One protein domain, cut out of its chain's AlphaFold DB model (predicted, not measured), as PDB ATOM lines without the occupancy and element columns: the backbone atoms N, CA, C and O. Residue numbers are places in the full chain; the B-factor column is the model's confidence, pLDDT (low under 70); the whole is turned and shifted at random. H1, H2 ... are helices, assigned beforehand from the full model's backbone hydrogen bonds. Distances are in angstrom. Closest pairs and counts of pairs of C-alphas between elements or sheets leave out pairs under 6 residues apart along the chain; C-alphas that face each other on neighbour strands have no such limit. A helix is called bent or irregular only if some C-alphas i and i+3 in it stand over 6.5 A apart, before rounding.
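Overview. This is residues 317 to 359 and 383 to 449 of the 449 residues of the protein "early endosome antigen 1-like" of Salmo salar (UniProt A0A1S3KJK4). Two long helical parts run side by side in opposite ways, arm H1a of the bent helix H1 along H2; arm H1b swings away from H2 near one end of the rod, and H4 is set crosswise at the other end. The short H3 sits in the turn between H2 and H4. The printed part has 110 residues with four named helices, in the order H1, H2, H3, H4, and no named strand; the class is all helix. The whole is extended, with a radius of gyration of the C-alphas of 22.5 A, and the C-alphas span 69 by 29 by 18 A.

Arrangement. By its hydrogen bonds H1, residues 317 to 352, was assigned as one helix, but it is bent: C-alphas 336 and 339 are 7.5 A apart. Its arms H1a, residues 317 to 336, and H1b, residues 339 to 352, stand at a steep tilt of 69 degrees, only just short of about perpendicular. H1a touches H2, residues 383 to 421, at a shallow tilt of 17 degrees, opposite ways; their closest C-alphas, those of Lys 328 and Val 400, are 6.1 A apart. H1b is close to H2 but not clearly touching it, with the closest C-alphas, those of Phe 339 and Glu 388, 6.8 A apart. H2 is irregular, with C-alphas 416 and 419 7.9 A apart, and has a kink of 54 degrees near residue 415. With residues 416 to 419 alone, H2 touches H4, residues 431 to 446; the closest C-alphas are those of Lys 416 and Val 441, 5.9 A apart. H2 and H4 are only just about perpendicular, at 73 degrees. H3, residues 423 to 426, is close to H2 but not clearly touching it, with the closest C-alphas, those of Val 419 and Ala 426, 5.8 A apart. H1a and H1b are apart from H3 and H4. Every O i to N i+4 pair is within hydrogen-bond range in H1a, H1b and H4, and 31 of 35 are in H2; H3 is too short for such a pair.

Along the chain. H1a begins at C-alpha 317, (-9.240, 52.214, 38.763), and is 29.0 A long; H1b is 19.9 A long. H2 begins at C-alpha 383, (-36.681, 36.767, 8.883), and is 50.9 A long. H3 has four residues, and H4, 22.2 A long, ends at C-alpha 446, (7.994, 64.525, 29.604).

Size, cuts and confidence. The two farthest C-alphas, those of Asn 354 and Ser 431, are 70.4 A apart. Residues 360 to 382 are not printed, and C-alphas 359 and 383 are 6.9 A apart across the cut. The links H2 to H3 and H3 to H4 are tight. The mean pLDDT of the printed part is 78.7; residues 317 to 318, 418 to 429, 437 and 445 to 449 are under 70.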
ATOM      1  N   VAL A 317      -9.731  52.699  40.064       68.31
ATOM      2  CA  VAL A 317      -9.240  52.214  38.763       68.31
ATOM      3  C   VAL A 317      -9.159  50.683  38.701       68.31
ATOM      4  O   VAL A 317      -9.496  50.104  37.671       68.31
ATOM      5  N   ASP A 318      -8.788  50.002  39.791       67.94
ATOM      6  CA  ASP A 318      -8.816  48.531  39.834       67.94
ATOM      7  C   ASP A 318     -10.254  47.987  39.803       67.94
ATOM      8  O   ASP A 318     -10.509  46.979  39.138       67.94
ATOM      9  N   ILE A 319     -11.205  48.673  40.449       76.44
ATOM     10  CA  ILE A 319     -12.632  48.332  40.364       76.44
ATOM     11  C   ILE A 319     -13.182  48.583  38.961       76.44
ATOM     12  O   ILE A 319     -13.815  47.690  38.408       76.44
ATOM     13  N   THR A 320     -12.931  49.740  38.350       71.88
ATOM     14  CA  THR A 320     -13.446  50.069  37.016       71.88
ATOM     15  C   THR A 320     -12.880  49.124  35.952       71.88
ATOM     16  O   THR A 320     -13.641  48.640  35.118       71.88
ATOM     17  N   VAL A 321     -11.591  48.762  36.019       77.06
ATOM     18  CA  VAL A 321     -11.002  47.735  35.134       77.06
ATOM     19  C   VAL A 321     -11.675  46.370  35.332       77.06
ATOM     20  O   VAL A 321     -12.003  45.708  34.351       77.06
ATOM     21  N   ASN A 322     -11.945  45.959  36.576       78.94
ATOM     22  CA  ASN A 322     -12.649  44.706  36.871       78.94
ATOM     23  C   ASN A 322     -14.105  44.734  36.355       78.94
ATOM     24  O   ASN A 322     -14.532  43.826  35.647       78.94
ATOM     25  N   LEU A 323     -14.855  45.810  36.618       79.75
ATOM     26  CA  LEU A 323     -16.230  45.993  36.141       79.75
ATOM     27  C   LEU A 323     -16.324  45.986  34.609       79.75
ATOM     28  O   LEU A 323     -17.194  45.305  34.070       79.75
ATOM     29  N   ILE A 324     -15.416  46.671  33.902       80.56
ATOM     30  CA  ILE A 324     -15.374  46.659  32.431       80.56
ATOM     31  C   ILE A 324     -14.989  45.264  31.908       80.56
ATOM     32  O   ILE A 324     -15.613  44.785  30.964       80.56
ATOM     33  N   SER A 325     -14.044  44.564  32.547       83.25
ATOM     34  CA  SER A 325     -13.705  43.175  32.192       83.25
ATOM     35  C   SER A 325     -14.894  42.220  32.359       83.25
ATOM     36  O   SER A 325     -15.096  41.338  31.525       83.25
ATOM     37  N   ASN A 326     -15.701  42.398  33.409       85.69
ATOM     38  CA  ASN A 326     -16.913  41.605  33.625       85.69
ATOM     39  C   ASN A 326     -18.002  41.966  32.605       85.69
ATOM     40  O   ASN A 326     -18.613  41.064  32.042       85.69
ATOM     41  N   ALA A 327     -18.195  43.254  32.301       84.38
ATOM     42  CA  ALA A 327     -19.128  43.706  31.270       84.38
ATOM     43  C   ALA A 327     -18.764  43.148  29.882       84.38
ATOM     44  O   ALA A 327     -19.637  42.627  29.191       84.38
ATOM     45  N   LYS A 328     -17.476  43.168  29.509       85.88
ATOM     46  CA  LYS A 328     -16.954  42.520  28.296       85.88
ATOM     47  C   LYS A 328     -17.318  41.036  28.260       85.88
ATOM     48  O   LYS A 328     -17.931  40.586  27.299       85.88
ATOM     49  N   ALA A 329     -16.989  40.287  29.317       88.81
ATOM     50  CA  ALA A 329     -17.281  38.856  29.392       88.81
ATOM     51  C   ALA A 329     -18.792  38.560  29.300       88.81
ATOM     52  O   ALA A 329     -19.199  37.653  28.576       88.81
ATOM     53  N   SER A 330     -19.632  39.358  29.969       89.50
ATOM     54  CA  SER A 330     -21.092  39.257  29.871       89.50
ATOM     55  C   SER A 330     -21.602  39.534  28.455       89.50
ATOM     56  O   SER A 330     -22.462  38.799  27.979       89.50
ATOM     57  N   LEU A 331     -21.055  40.537  27.756       87.62
ATOM     58  CA  LEU A 331     -21.406  40.826  26.363       87.62
ATOM     59  C   LEU A 331     -20.972  39.701  25.414       87.62
ATOM     60  O   LEU A 331     -21.745  39.342  24.533       87.62
ATOM     61  N   THR A 332     -19.798  39.088  25.611       90.06
ATOM     62  CA  THR A 332     -19.367  37.913  24.829       90.06
ATOM     63  C   THR A 332     -20.298  36.712  25.037       90.06
ATOM     64  O   THR A 332     -20.712  36.089  24.067       90.06
ATOM     65  N   ILE A 333     -20.710  36.420  26.273       91.38
ATOM     66  CA  ILE A 333     -21.665  35.329  26.556       91.38
ATOM     67  C   ILE A 333     -23.046  35.642  25.950       91.38
ATOM     68  O   ILE A 333     -23.673  34.790  25.317       91.38
ATOM     69  N   TYR A 334     -23.510  36.886  26.082       91.19
ATOM     70  CA  TYR A 334     -24.770  37.346  25.493       91.19
ATOM     71  C   TYR A 334     -24.741  37.325  23.954       91.19
ATOM     72  O   TYR A 334     -25.767  37.080  23.321       91.19
ATOM     73  N   ARG A 335     -23.564  37.498  23.340       92.31
ATOM     74  CA  ARG A 335     -23.360  37.408  21.889       92.31
ATOM     75  C   ARG A 335     -23.561  35.997  21.325       92.31
ATOM     76  O   ARG A 335     -23.914  35.874  20.150       92.31
ATOM     77  N   GLU A 336     -23.347  34.970  22.146       90.12
ATOM     78  CA  GLU A 336     -23.532  33.555  21.795       90.12
ATOM     79  C   GLU A 336     -24.943  33.045  22.133       90.12
ATOM     80  O   GLU A 336     -25.574  32.386  21.309       90.12
ATOM     81  N   ALA A 337     -25.456  33.353  23.332       90.44
ATOM     82  CA  ALA A 337     -26.704  32.775  23.849       90.44
ATOM     83  C   ALA A 337     -27.912  33.734  23.847       90.44
ATOM     84  O   ALA A 337     -29.059  33.291  23.737       90.44
ATOM     85  N   GLY A 338     -27.673  35.045  23.948       89.44
ATOM     86  CA  GLY A 338     -28.696  36.048  24.267       89.44
ATOM     87  C   GLY A 338     -29.804  36.186  23.224       89.44
ATOM     88  O   GLY A 338     -30.940  36.489  23.576       89.44
ATOM     89  N   PHE A 339     -29.536  35.892  21.946       91.06
ATOM     90  CA  PHE A 339     -30.585  35.924  20.922       91.06
ATOM     91  C   PHE A 339     -31.652  34.841  21.147       91.06
ATOM     92  O   PHE A 339     -32.841  35.099  20.974       91.06
ATOM     93  N   SER A 340     -31.241  33.648  21.588       89.50
ATOM     94  CA  SER A 340     -32.153  32.546  21.920       89.50
ATOM     95  C   SER A 340     -32.991  32.869  23.164       89.50
ATOM     96  O   SER A 340     -34.199  32.626  23.197       89.50
ATOM     97  N   GLU A 341     -32.370  33.501  24.164       89.88
ATOM     98  CA  GLU A 341     -33.039  33.985  25.376       89.88
ATOM     99  C   GLU A 341     -34.085  35.070  25.058       89.88
ATOM    100  O   GLU A 341     -35.252  34.939  25.435       89.88
ATOM    101  N   VAL A 342     -33.711  36.099  24.288       88.50
ATOM    102  CA  VAL A 342     -34.626  37.166  23.842       88.50
ATOM    103  C   VAL A 342     -35.758  36.610  22.975       88.50
ATOM    104  O   VAL A 342     -36.913  36.983  23.177       88.50
ATOM    105  N   GLN A 343     -35.472  35.679  22.058       89.00
ATOM    106  CA  GLN A 343     -36.498  35.016  21.247       89.00
ATOM    107  C   GLN A 343     -37.493  34.230  22.120       89.00
ATOM    108  O   GLN A 343     -38.694  34.241  21.849       89.00
ATOM    109  N   THR A 344     -37.012  33.562  23.171       88.88
ATOM    110  CA  THR A 344     -37.850  32.783  24.096       88.88
ATOM    111  C   THR A 344     -38.713  33.698  24.968       88.88
ATOM    112  O   THR A 344     -39.920  33.488  25.068       88.88
ATOM    113  N   THR A 345     -38.134  34.774  25.508       89.75
ATOM    114  CA  THR A 345     -38.866  35.807  26.260       89.75
ATOM    115  C   THR A 345     -39.947  36.471  25.398       89.75
ATOM    116  O   THR A 345     -41.086  36.616  25.836       89.75
ATOM    117  N   ALA A 346     -39.640  36.811  24.140       86.81
ATOM    118  CA  ALA A 346     -40.604  37.411  23.218       86.81
ATOM    119  C   ALA A 346     -41.791  36.478  22.902       86.81
ATOM    120  O   ALA A 346     -42.931  36.940  22.862       86.81
ATOM    121  N   LYS A 347     -41.543  35.170  22.730       89.00
ATOM    122  CA  LYS A 347     -42.602  34.157  22.564       89.00
ATOM    123  C   LYS A 347     -43.490  34.068  23.805       89.00
ATOM    124  O   LYS A 347     -44.701  34.198  23.672       89.00
ATOM    125  N   SER A 348     -42.892  33.980  24.996       90.94
ATOM    126  CA  SER A 348     -43.622  33.957  26.273       90.94
ATOM    127  C   SER A 348     -44.541  35.173  26.454       90.94
ATOM    128  O   SER A 348     -45.650  35.027  26.957       90.94
ATOM    129  N   ILE A 349     -44.108  36.364  26.024       91.50
ATOM    130  CA  ILE A 349     -44.920  37.593  26.081       91.50
ATOM    131  C   ILE A 349     -46.062  37.558  25.050       91.50
ATOM    132  O   ILE A 349     -47.173  37.990  25.348       91.50
ATOM    133  N   CYS A 350     -45.831  37.025  23.845       87.50
ATOM    134  CA  CYS A 350     -46.899  36.836  22.856       87.50
ATOM    135  C   CYS A 350     -47.957  35.836  23.352       87.50
ATOM    136  O   CYS A 350     -49.151  36.104  23.235       87.50
ATOM    137  N   GLU A 351     -47.522  34.730  23.961       90.50
ATOM    138  CA  GLU A 351     -48.388  33.720  24.580       90.50
ATOM    139  C   GLU A 351     -49.225  34.315  25.729       90.50
ATOM    140  O   GLU A 351     -50.441  34.135  25.744       90.50
ATOM    141  N   GLU A 352     -48.618  35.098  26.633       92.06
ATOM    142  CA  GLU A 352     -49.324  35.782  27.732       92.06
ATOM    143  C   GLU A 352     -50.356  36.810  27.231       92.06
ATOM    144  O   GLU A 352     -51.452  36.913  27.785       92.06
ATOM    145  N   MET A 353     -50.055  37.533  26.148       90.75
ATOM    146  CA  MET A 353     -50.998  38.462  25.507       90.75
ATOM    147  C   MET A 353     -52.035  37.770  24.602       90.75
ATOM    148  O   MET A 353     -52.887  38.453  24.033       90.75
ATOM    149  N   ASN A 354     -51.977  36.441  24.442       88.88
ATOM    150  CA  ASN A 354     -52.804  35.666  23.509       88.88
ATOM    151  C   ASN A 354     -52.684  36.168  22.041       88.88
ATOM    152  O   ASN A 354     -53.658  36.199  21.285       88.88
ATOM    153  N   VAL A 355     -51.476  36.577  21.638       86.88
ATOM    154  CA  VAL A 355     -51.124  37.077  20.296       86.88
ATOM    155  C   VAL A 355     -50.275  36.040  19.558       86.88
ATOM    156  O   VAL A 355     -49.365  35.441  20.124       86.88
ATOM    157  N   GLU A 356     -50.538  35.839  18.266       81.94
ATOM    158  CA  GLU A 356     -49.781  34.891  17.444       81.94
ATOM    159  C   GLU A 356     -48.325  35.362  17.232       81.94
ATOM    160  O   GLU A 356     -48.077  36.447  16.701       81.94
ATOM    161  N   ALA A 357     -47.348  34.542  17.633       79.00
ATOM    162  CA  ALA A 357     -45.920  34.883  17.657       79.00
ATOM    163  C   ALA A 357     -45.233  34.822  16.268       79.00
ATOM    164  O   ALA A 357     -44.198  34.173  16.096       79.00
ATOM    165  N   VAL A 358     -45.810  35.486  15.259       78.69
ATOM    166  CA  VAL A 358     -45.367  35.433  13.852       78.69
ATOM    167  C   VAL A 358     -44.601  36.693  13.438       78.69
ATOM    168  O   VAL A 358     -45.160  37.785  13.309       78.69
ATOM    169  N   LEU A 359     -43.314  36.520  13.123       76.31
ATOM    170  CA  LEU A 359     -42.511  37.523  12.418       76.31
ATOM    171  C   LEU A 359     -42.916  37.570  10.939       76.31
ATOM    172  O   LEU A 359     -42.660  36.638  10.181       76.31
ATOM    173  N   ALA A 383     -36.613  35.431   8.285       76.81
ATOM    174  CA  ALA A 383     -36.681  36.767   8.883       76.81
ATOM    175  C   ALA A 383     -36.129  36.809  10.322       76.81
ATOM    176  O   ALA A 383     -35.683  37.858  10.788       76.81
ATOM    177  N   LEU A 384     -36.131  35.671  11.013       82.56
ATOM    178  CA  LEU A 384     -35.626  35.507  12.367       82.56
ATOM    179  C   LEU A 384     -34.090  35.432  12.347       82.56
ATOM    180  O   LEU A 384     -33.434  36.170  13.082       82.56
ATOM    181  N   LYS A 385     -33.502  34.666  11.416       83.88
ATOM    182  CA  LYS A 385     -32.050  34.697  11.148       83.88
ATOM    183  C   LYS A 385     -31.582  36.058  10.622       83.88
ATOM    184  O   LYS A 385     -30.477  36.491  10.944       83.88
ATOM    185  N   ASN A 386     -32.418  36.765   9.860       84.06
ATOM    186  CA  ASN A 386     -32.138  38.137   9.432       84.06
ATOM    187  C   ASN A 386     -32.022  39.089  10.640       84.06
ATOM    188  O   ASN A 386     -31.046  39.829  10.739       84.06
ATOM    189  N   LEU A 387     -32.965  39.015  11.589       85.44
ATOM    190  CA  LEU A 387     -32.944  39.800  12.829       85.44
ATOM    191  C   LEU A 387     -31.741  39.457  13.728       85.44
ATOM    192  O   LEU A 387     -31.163  40.351  14.346       85.44
ATOM    193  N   GLU A 388     -31.332  38.187  13.769       88.44
ATOM    194  CA  GLU A 388     -30.098  37.766  14.439       88.44
ATOM    195  C   GLU A 388     -28.876  38.449  13.808       88.44
ATOM    196  O   GLU A 388     -28.166  39.209  14.465       88.44
ATOM    197  N   VAL A 389     -28.643  38.211  12.514       86.88
ATOM    198  CA  VAL A 389     -27.384  38.561  11.842       86.88
ATOM    199  C   VAL A 389     -27.262  40.056  11.553       86.88
ATOM    200  O   VAL A 389     -26.194  40.623  11.763       86.88
ATOM    201  N   ASN A 390     -28.340  40.707  11.113       85.25
ATOM    202  CA  ASN A 390     -28.308  42.091  10.634       85.25
ATOM    203  C   ASN A 390     -28.739  43.123  11.689       85.25
ATOM    204  O   ASN A 390     -28.781  44.314  11.385       85.25
ATOM    205  N   TYR A 391     -29.087  42.693  12.907       86.19
ATOM    206  CA  TYR A 391     -29.466  43.605  13.988       86.19
ATOM    207  C   TYR A 391     -28.871  43.197  15.337       86.19
ATOM    208  O   TYR A 391     -28.004  43.909  15.839       86.19
ATOM    209  N   PHE A 392     -29.274  42.056  15.912       89.31
ATOM    210  CA  PHE A 392     -28.809  41.644  17.246       89.31
ATOM    211  C   PHE A 392     -27.281  41.525  17.300       89.31
ATOM    212  O   PHE A 392     -26.639  42.152  18.143       89.31
ATOM    213  N   ASN A 393     -26.706  40.785  16.351       91.31
ATOM    214  CA  ASN A 393     -25.268  40.580  16.239       91.31
ATOM    215  C   ASN A 393     -24.532  41.919  16.099       91.31
ATOM    216  O   ASN A 393     -23.653  42.202  16.903       91.31
ATOM    217  N   ILE A 394     -24.954  42.784  15.168       90.56
ATOM    218  CA  ILE A 394     -24.318  44.093  14.930       90.56
ATOM    219  C   ILE A 394     -24.352  44.980  16.184       90.56
ATOM    220  O   ILE A 394     -23.346  45.608  16.514       90.56
ATOM    221  N   VAL A 395     -25.477  45.024  16.906       89.56
ATOM    222  CA  VAL A 395     -25.615  45.826  18.134       89.56
ATOM    223  C   VAL A 395     -24.710  45.296  19.250       89.56
ATOM    224  O   VAL A 395     -24.023  46.088  19.899       89.56
ATOM    225  N   VAL A 396     -24.655  43.978  19.461       88.50
ATOM    226  CA  VAL A 396     -23.811  43.384  20.511       88.50
ATOM    227  C   VAL A 396     -22.324  43.450  20.138       88.50
ATOM    228  O   VAL A 396     -21.515  43.811  20.987       88.50
ATOM    229  N   ASP A 397     -21.953  43.212  18.877       91.81
ATOM    230  CA  ASP A 397     -20.572  43.347  18.383       91.81
ATOM    231  C   ASP A 397     -20.074  44.802  18.494       91.81
ATOM    232  O   ASP A 397     -18.935  45.049  18.900       91.81
ATOM    233  N   SER A 398     -20.946  45.786  18.239       89.12
ATOM    234  CA  SER A 398     -20.652  47.209  18.482       89.12
ATOM    235  C   SER A 398     -20.458  47.515  19.973       89.12
ATOM    236  O   SER A 398     -19.547  48.260  20.339       89.12
ATOM    237  N   ALA A 399     -21.276  46.924  20.851       82.12
ATOM    238  CA  ALA A 399     -21.152  47.088  22.300       82.12
ATOM    239  C   ALA A 399     -19.867  46.445  22.855       82.12
ATOM    240  O   ALA A 399     -19.202  47.054  23.694       82.12
ATOM    241  N   VAL A 400     -19.479  45.262  22.360       87.00
ATOM    242  CA  VAL A 400     -18.191  44.620  22.678       87.00
ATOM    243  C   VAL A 400     -17.037  45.514  22.225       87.00
ATOM    244  O   VAL A 400     -16.182  45.849  23.038       87.00
ATOM    245  N   THR A 401     -17.053  45.983  20.974       88.12
ATOM    246  CA  THR A 401     -15.979  46.821  20.408       88.12
ATOM    247  C   THR A 401     -15.798  48.124  21.195       88.12
ATOM    248  O   THR A 401     -14.690  48.444  21.617       88.12
ATOM    249  N   SER A 402     -16.891  48.835  21.502       84.19
ATOM    250  CA  SER A 402     -16.837  50.068  22.307       84.19
ATOM    251  C   SER A 402     -16.421  49.820  23.768       84.19
ATOM    252  O   SER A 402     -15.849  50.700  24.414       84.19
ATOM    253  N   THR A 403     -16.681  48.625  24.307       79.12
ATOM    254  CA  THR A 403     -16.196  48.217  25.637       79.12
ATOM    255  C   THR A 403     -14.692  47.929  25.609       79.12
ATOM    256  O   THR A 403     -13.984  48.341  26.525       79.12
ATOM    257  N   ASP A 404     -14.191  47.306  24.540       82.56
ATOM    258  CA  ASP A 404     -12.771  46.999  24.336       82.56
ATOM    259  C   ASP A 404     -11.912  48.256  24.167       82.56
ATOM    260  O   ASP A 404     -10.906  48.403  24.857       82.56
ATOM    261  N   GLU A 405     -12.334  49.212  23.336       79.62
ATOM    262  CA  GLU A 405     -11.638  50.499  23.163       79.62
ATOM    263  C   GLU A 405     -11.481  51.251  24.498       79.62
ATOM    264  O   GLU A 405     -10.421  51.807  24.810       79.62
ATOM    265  N   ARG A 406     -12.529  51.223  25.333       74.19
ATOM    266  CA  ARG A 406     -12.524  51.807  26.684       74.19
ATOM    267  C   ARG A 406     -11.652  51.012  27.654       74.19
ATOM    268  O   ARG A 406     -10.963  51.619  28.474       74.19
ATOM    269  N   PHE A 407     -11.655  49.683  27.560       79.88
ATOM    270  CA  PHE A 407     -10.827  48.807  28.388       79.88
ATOM    271  C   PHE A 407      -9.337  49.012  28.115       79.88
ATOM    272  O   PHE A 407      -8.585  49.236  29.059       79.88
ATOM    273  N   GLU A 408      -8.913  49.021  26.848       80.38
ATOM    274  CA  GLU A 408      -7.516  49.260  26.468       80.38
ATOM    275  C   GLU A 408      -7.057  50.669  26.862       80.38
ATOM    276  O   GLU A 408      -5.979  50.833  27.439       80.38
ATOM    277  N   THR A 409      -7.906  51.685  26.670       76.31
ATOM    278  CA  THR A 409      -7.626  53.055  27.133       76.31
ATOM    279  C   THR A 409      -7.406  53.101  28.652       76.31
ATOM    280  O   THR A 409      -6.428  53.687  29.125       76.31
ATOM    281  N   LEU A 410      -8.269  52.445  29.437       74.12
ATOM    282  CA  LEU A 410      -8.143  52.416  30.895       74.12
ATOM    283  C   LEU A 410      -6.969  51.545  31.371       74.12
ATOM    284  O   LEU A 410      -6.298  51.916  32.333       74.12
ATOM    285  N   ASN A 411      -6.660  50.437  30.692       75.94
ATOM    286  CA  ASN A 411      -5.467  49.631  30.960       75.94
ATOM    287  C   ASN A 411      -4.180  50.406  30.661       75.94
ATOM    288  O   ASN A 411      -3.214  50.281  31.413       75.94
ATOM    289  N   HIS A 412      -4.161  51.244  29.623       78.12
ATOM    290  CA  HIS A 412      -3.025  52.111  29.316       78.12
ATOM    291  C   HIS A 412      -2.788  53.135  30.440       78.12
ATOM    292  O   HIS A 412      -1.659  53.291  30.911       78.12
ATOM    293  N   VAL A 413      -3.861  53.758  30.944       74.00
ATOM    294  CA  VAL A 413      -3.828  54.650  32.120       74.00
ATOM    295  C   VAL A 413      -3.387  53.898  33.381       74.00
ATOM    296  O   VAL A 413      -2.494  54.361  34.089       74.00
ATOM    297  N   LYS A 414      -3.943  52.710  33.648       73.44
ATOM    298  CA  LYS A 414      -3.563  51.853  34.783       73.44
ATOM    299  C   LYS A 414      -2.102  51.401  34.715       73.44
ATOM    300  O   LYS A 414      -1.446  51.359  35.748       73.44
ATOM    301  N   THR A 415      -1.576  51.093  33.532       75.31
ATOM    302  CA  THR A 415      -0.173  50.686  33.353       75.31
ATOM    303  C   THR A 415       0.760  51.862  33.625       75.31
ATOM    304  O   THR A 415       1.652  51.760  34.464       75.31
ATOM    305  N   LYS A 416       0.496  53.019  33.004       73.06
ATOM    306  CA  LYS A 416       1.324  54.224  33.155       73.06
ATOM    307  C   LYS A 416       1.278  54.830  34.555       73.06
ATOM    308  O   LYS A 416       2.311  55.240  35.066       73.06
ATOM    309  N   TYR A 417       0.102  54.899  35.181       70.88
ATOM    310  CA  TYR A 417      -0.109  55.658  36.422       70.88
ATOM    311  C   TYR A 417      -0.472  54.789  37.638       70.88
ATOM    312  O   TYR A 417      -0.614  55.308  38.745       70.88
ATOM    313  N   GLY A 418      -0.579  53.464  37.484       65.44
ATOM    314  CA  GLY A 418      -1.018  52.537  38.537       65.44
ATOM    315  C   GLY A 418      -0.192  52.582  39.823       65.44
ATOM    316  O   GLY A 418      -0.747  52.430  40.907       65.44
ATOM    317  N   VAL A 419       1.109  52.874  39.731       65.44
ATOM    318  CA  VAL A 419       1.995  53.037  40.899       65.44
ATOM    319  C   VAL A 419       1.678  54.297  41.720       65.44
ATOM    320  O   VAL A 419       1.888  54.297  42.930       65.44
ATOM    321  N   LEU A 420       1.115  55.342  41.101       63.53
ATOM    322  CA  LEU A 420       0.607  56.531  41.805       63.53
ATOM    323  C   LEU A 420      -0.775  56.280  42.430       63.53
ATOM    324  O   LEU A 420      -1.122  56.885  43.438       63.53
ATOM    325  N   LEU A 421      -1.562  55.386  41.825       61.00
ATOM    326  CA  LEU A 421      -2.916  55.038  42.266       61.00
ATOM    327  C   LEU A 421      -2.915  53.995  43.397       61.00
ATOM    328  O   LEU A 421      -3.792  54.019  44.259       61.00
ATOM    329  N   ASN A 422      -1.933  53.088  43.419       60.16
ATOM    330  CA  ASN A 422      -1.884  51.953  44.338       60.16
ATOM    331  C   ASN A 422      -0.537  51.861  45.085       60.16
ATOM    332  O   ASN A 422       0.285  50.967  44.880       60.16
ATOM    333  N   PHE A 423      -0.326  52.788  46.027       56.50
ATOM    334  CA  PHE A 423       0.840  52.783  46.926       56.50
ATOM    335  C   PHE A 423       0.983  51.489  47.754       56.50
ATOM    336  O   PHE A 423       2.083  51.163  48.202       56.50
ATOM    337  N   GLY A 424      -0.114  50.746  47.960       57.72
ATOM    338  CA  GLY A 424      -0.104  49.459  48.655       57.72
ATOM    339  C   GLY A 424       0.725  48.421  47.902       57.72
ATOM    340  O   GLY A 424       1.687  47.889  48.456       57.72
ATOM    341  N   THR A 425       0.427  48.195  46.620       55.84
ATOM    342  CA  THR A 425       1.231  47.301  45.770       55.84
ATOM    343  C   THR A 425       2.632  47.858  45.523       55.84
ATOM    344  O   THR A 425       3.593  47.092  45.576       55.84
ATOM    345  N   ALA A 426       2.792  49.179  45.380       55.62
ATOM    346  CA  ALA A 426       4.109  49.812  45.241       55.62
ATOM    347  C   ALA A 426       5.067  49.502  46.413       55.62
ATOM    348  O   ALA A 426       6.275  49.406  46.209       55.62
ATOM    349  N   SER A 427       4.542  49.288  47.629       55.38
ATOM    350  CA  SER A 427       5.337  48.887  48.804       55.38
ATOM    351  C   SER A 427       5.814  47.424  48.790       55.38
ATOM    352  O   SER A 427       6.724  47.075  49.540       55.38
ATOM    353  N   GLN A 428       5.222  46.581  47.939       60.31
ATOM    354  CA  GLN A 428       5.549  45.156  47.781       60.31
ATOM    355  C   GLN A 428       6.411  44.875  46.536       60.31
ATOM    356  O   GLN A 428       6.945  43.777  46.382       60.31
ATOM    357  N   MET A 429       6.555  45.853  45.636       65.88
ATOM    358  CA  MET A 429       7.368  45.745  44.422       65.88
ATOM    359  C   MET A 429       8.871  45.797  44.734       65.88
ATOM    360  O   MET A 429       9.314  46.451  45.680       65.88
ATOM    361  N   SER A 430       9.689  45.143  43.901       75.75
ATOM    362  CA  SER A 430      11.145  45.284  43.991       75.75
ATOM    363  C   SER A 430      11.581  46.716  43.659       75.75
ATOM    364  O   SER A 430      10.951  47.399  42.851       75.75
ATOM    365  N   SER A 431      12.703  47.152  44.243       71.38
ATOM    366  CA  SER A 431      13.286  48.485  44.012       71.38
ATOM    367  C   SER A 431      13.461  48.803  42.519       71.38
ATOM    368  O   SER A 431      13.182  49.914  42.074       71.38
ATOM    369  N   GLU A 432      13.860  47.810  41.720       74.00
ATOM    370  CA  GLU A 432      14.051  47.953  40.273       74.00
ATOM    371  C   GLU A 432      12.726  48.013  39.502       74.00
ATOM    372  O   GLU A 432      12.604  48.830  38.594       74.00
ATOM    373  N   SER A 433      11.712  47.231  39.895       70.38
ATOM    374  CA  SER A 433      10.372  47.293  39.290       70.38
ATOM    375  C   SER A 433       9.680  48.625  39.593       70.38
ATOM    376  O   SER A 433       9.139  49.268  38.692       70.38
ATOM    377  N   LEU A 434       9.772  49.100  40.839       70.56
ATOM    378  CA  LEU A 434       9.269  50.414  41.237       70.56
ATOM    379  C   LEU A 434       9.996  51.538  40.483       70.56
ATOM    380  O   LEU A 434       9.356  52.444  39.955       70.56
ATOM    381  N   LYS A 435      11.330  51.457  40.363       72.00
ATOM    382  CA  LYS A 435      12.122  52.427  39.595       72.00
ATOM    383  C   LYS A 435      11.759  52.427  38.107       72.00
ATOM    384  O   LYS A 435      11.714  53.504  37.522       72.00
ATOM    385  N   ALA A 436      11.484  51.267  37.505       76.88
ATOM    386  CA  ALA A 436      11.033  51.173  36.115       76.88
ATOM    387  C   ALA A 436       9.722  51.942  35.895       76.88
ATOM    388  O   ALA A 436       9.684  52.832  35.049       76.88
ATOM    389  N   HIS A 437       8.702  51.698  36.725       69.56
ATOM    390  CA  HIS A 437       7.425  52.416  36.637       69.56
ATOM    391  C   HIS A 437       7.583  53.922  36.899       69.56
ATOM    392  O   HIS A 437       6.982  54.728  36.196       69.56
ATOM    393  N   CYS A 438       8.430  54.337  37.849       70.94
ATOM    394  CA  CYS A 438       8.713  55.761  38.068       70.94
ATOM    395  C   CYS A 438       9.365  56.431  36.845       70.94
ATOM    396  O   CYS A 438       8.999  57.555  36.512       70.94
ATOM    397  N   MET A 439      10.284  55.747  36.152       75.38
ATOM    398  CA  MET A 439      10.860  56.247  34.895       75.38
ATOM    399  C   MET A 439       9.833  56.251  33.753       75.38
ATOM    400  O   MET A 439       9.898  57.111  32.885       75.38
ATOM    401  N   GLU A 440       8.865  55.332  33.737       73.50
ATOM    402  CA  GLU A 440       7.797  55.303  32.727       73.50
ATOM    403  C   GLU A 440       6.751  56.414  32.937       73.50
ATOM    404  O   GLU A 440       6.334  57.054  31.968       73.50
ATOM    405  N   VAL A 441       6.417  56.734  34.195       71.25
ATOM    406  CA  VAL A 441       5.677  57.952  34.577       71.25
ATOM    407  C   VAL A 441       6.444  59.199  34.131       71.25
ATOM    408  O   VAL A 441       5.886  60.050  33.443       71.25
ATOM    409  N   GLU A 442       7.730  59.305  34.483       72.12
ATOM    410  CA  GLU A 442       8.581  60.451  34.135       72.12
ATOM    411  C   GLU A 442       8.700  60.636  32.615       72.12
ATOM    412  O   GLU A 442       8.530  61.747  32.115       72.12
ATOM    413  N   ASN A 443       8.919  59.558  31.861       76.69
ATOM    414  CA  ASN A 443       8.959  59.596  30.400       76.69
ATOM    415  C   ASN A 443       7.604  59.998  29.806       76.69
ATOM    416  O   ASN A 443       7.575  60.823  28.899       76.69
ATOM    417  N   THR A 444       6.490  59.471  30.326       72.62
ATOM    418  CA  THR A 444       5.139  59.821  29.849       72.62
ATOM    419  C   THR A 444       4.846  61.308  30.050       72.62
ATOM    420  O   THR A 444       4.418  61.972  29.109       72.62
ATOM    421  N   LEU A 445       5.138  61.849  31.237       67.81
ATOM    422  CA  LEU A 445       4.918  63.263  31.562       67.81
ATOM    423  C   LEU A 445       5.860  64.206  30.793       67.81
ATOM    424  O   LEU A 445       5.483  65.337  30.496       67.81
ATOM    425  N   ASN A 446       7.070  63.757  30.443       69.06
ATOM    426  CA  ASN A 446       7.994  64.525  29.604       69.06
ATOM    427  C   ASN A 446       7.666  64.449  28.098       69.06
ATOM    428  O   ASN A 446       8.139  65.305  27.356       69.06
ATOM    429  N   LEU A 447       6.868  63.474  27.639       56.81
ATOM    430  CA  LEU A 447       6.492  63.316  26.223       56.81
ATOM    431  C   LEU A 447       5.316  64.204  25.775       56.81
ATOM    432  O   LEU A 447       4.968  64.196  24.597       56.81
ATOM    433  N   GLN A 448       4.690  64.934  26.702       52.59
ATOM    434  CA  GLN A 448       3.569  65.852  26.441       52.59
ATOM    435  C   GLN A 448       4.000  67.336  26.439       52.59
ATOM    436  O   GLN A 448       3.168  68.220  26.637       52.59
ATOM    437  N   ARG A 449       5.298  67.606  26.238       40.69
ATOM    438  CA  ARG A 449       5.915  68.940  26.148       40.69
ATOM    439  C   ARG A 449       6.573  69.137  24.783       40.69
ATOM    440  O   ARG A 449       6.467  70.274  24.276       40.69
TER     441      ARG A 449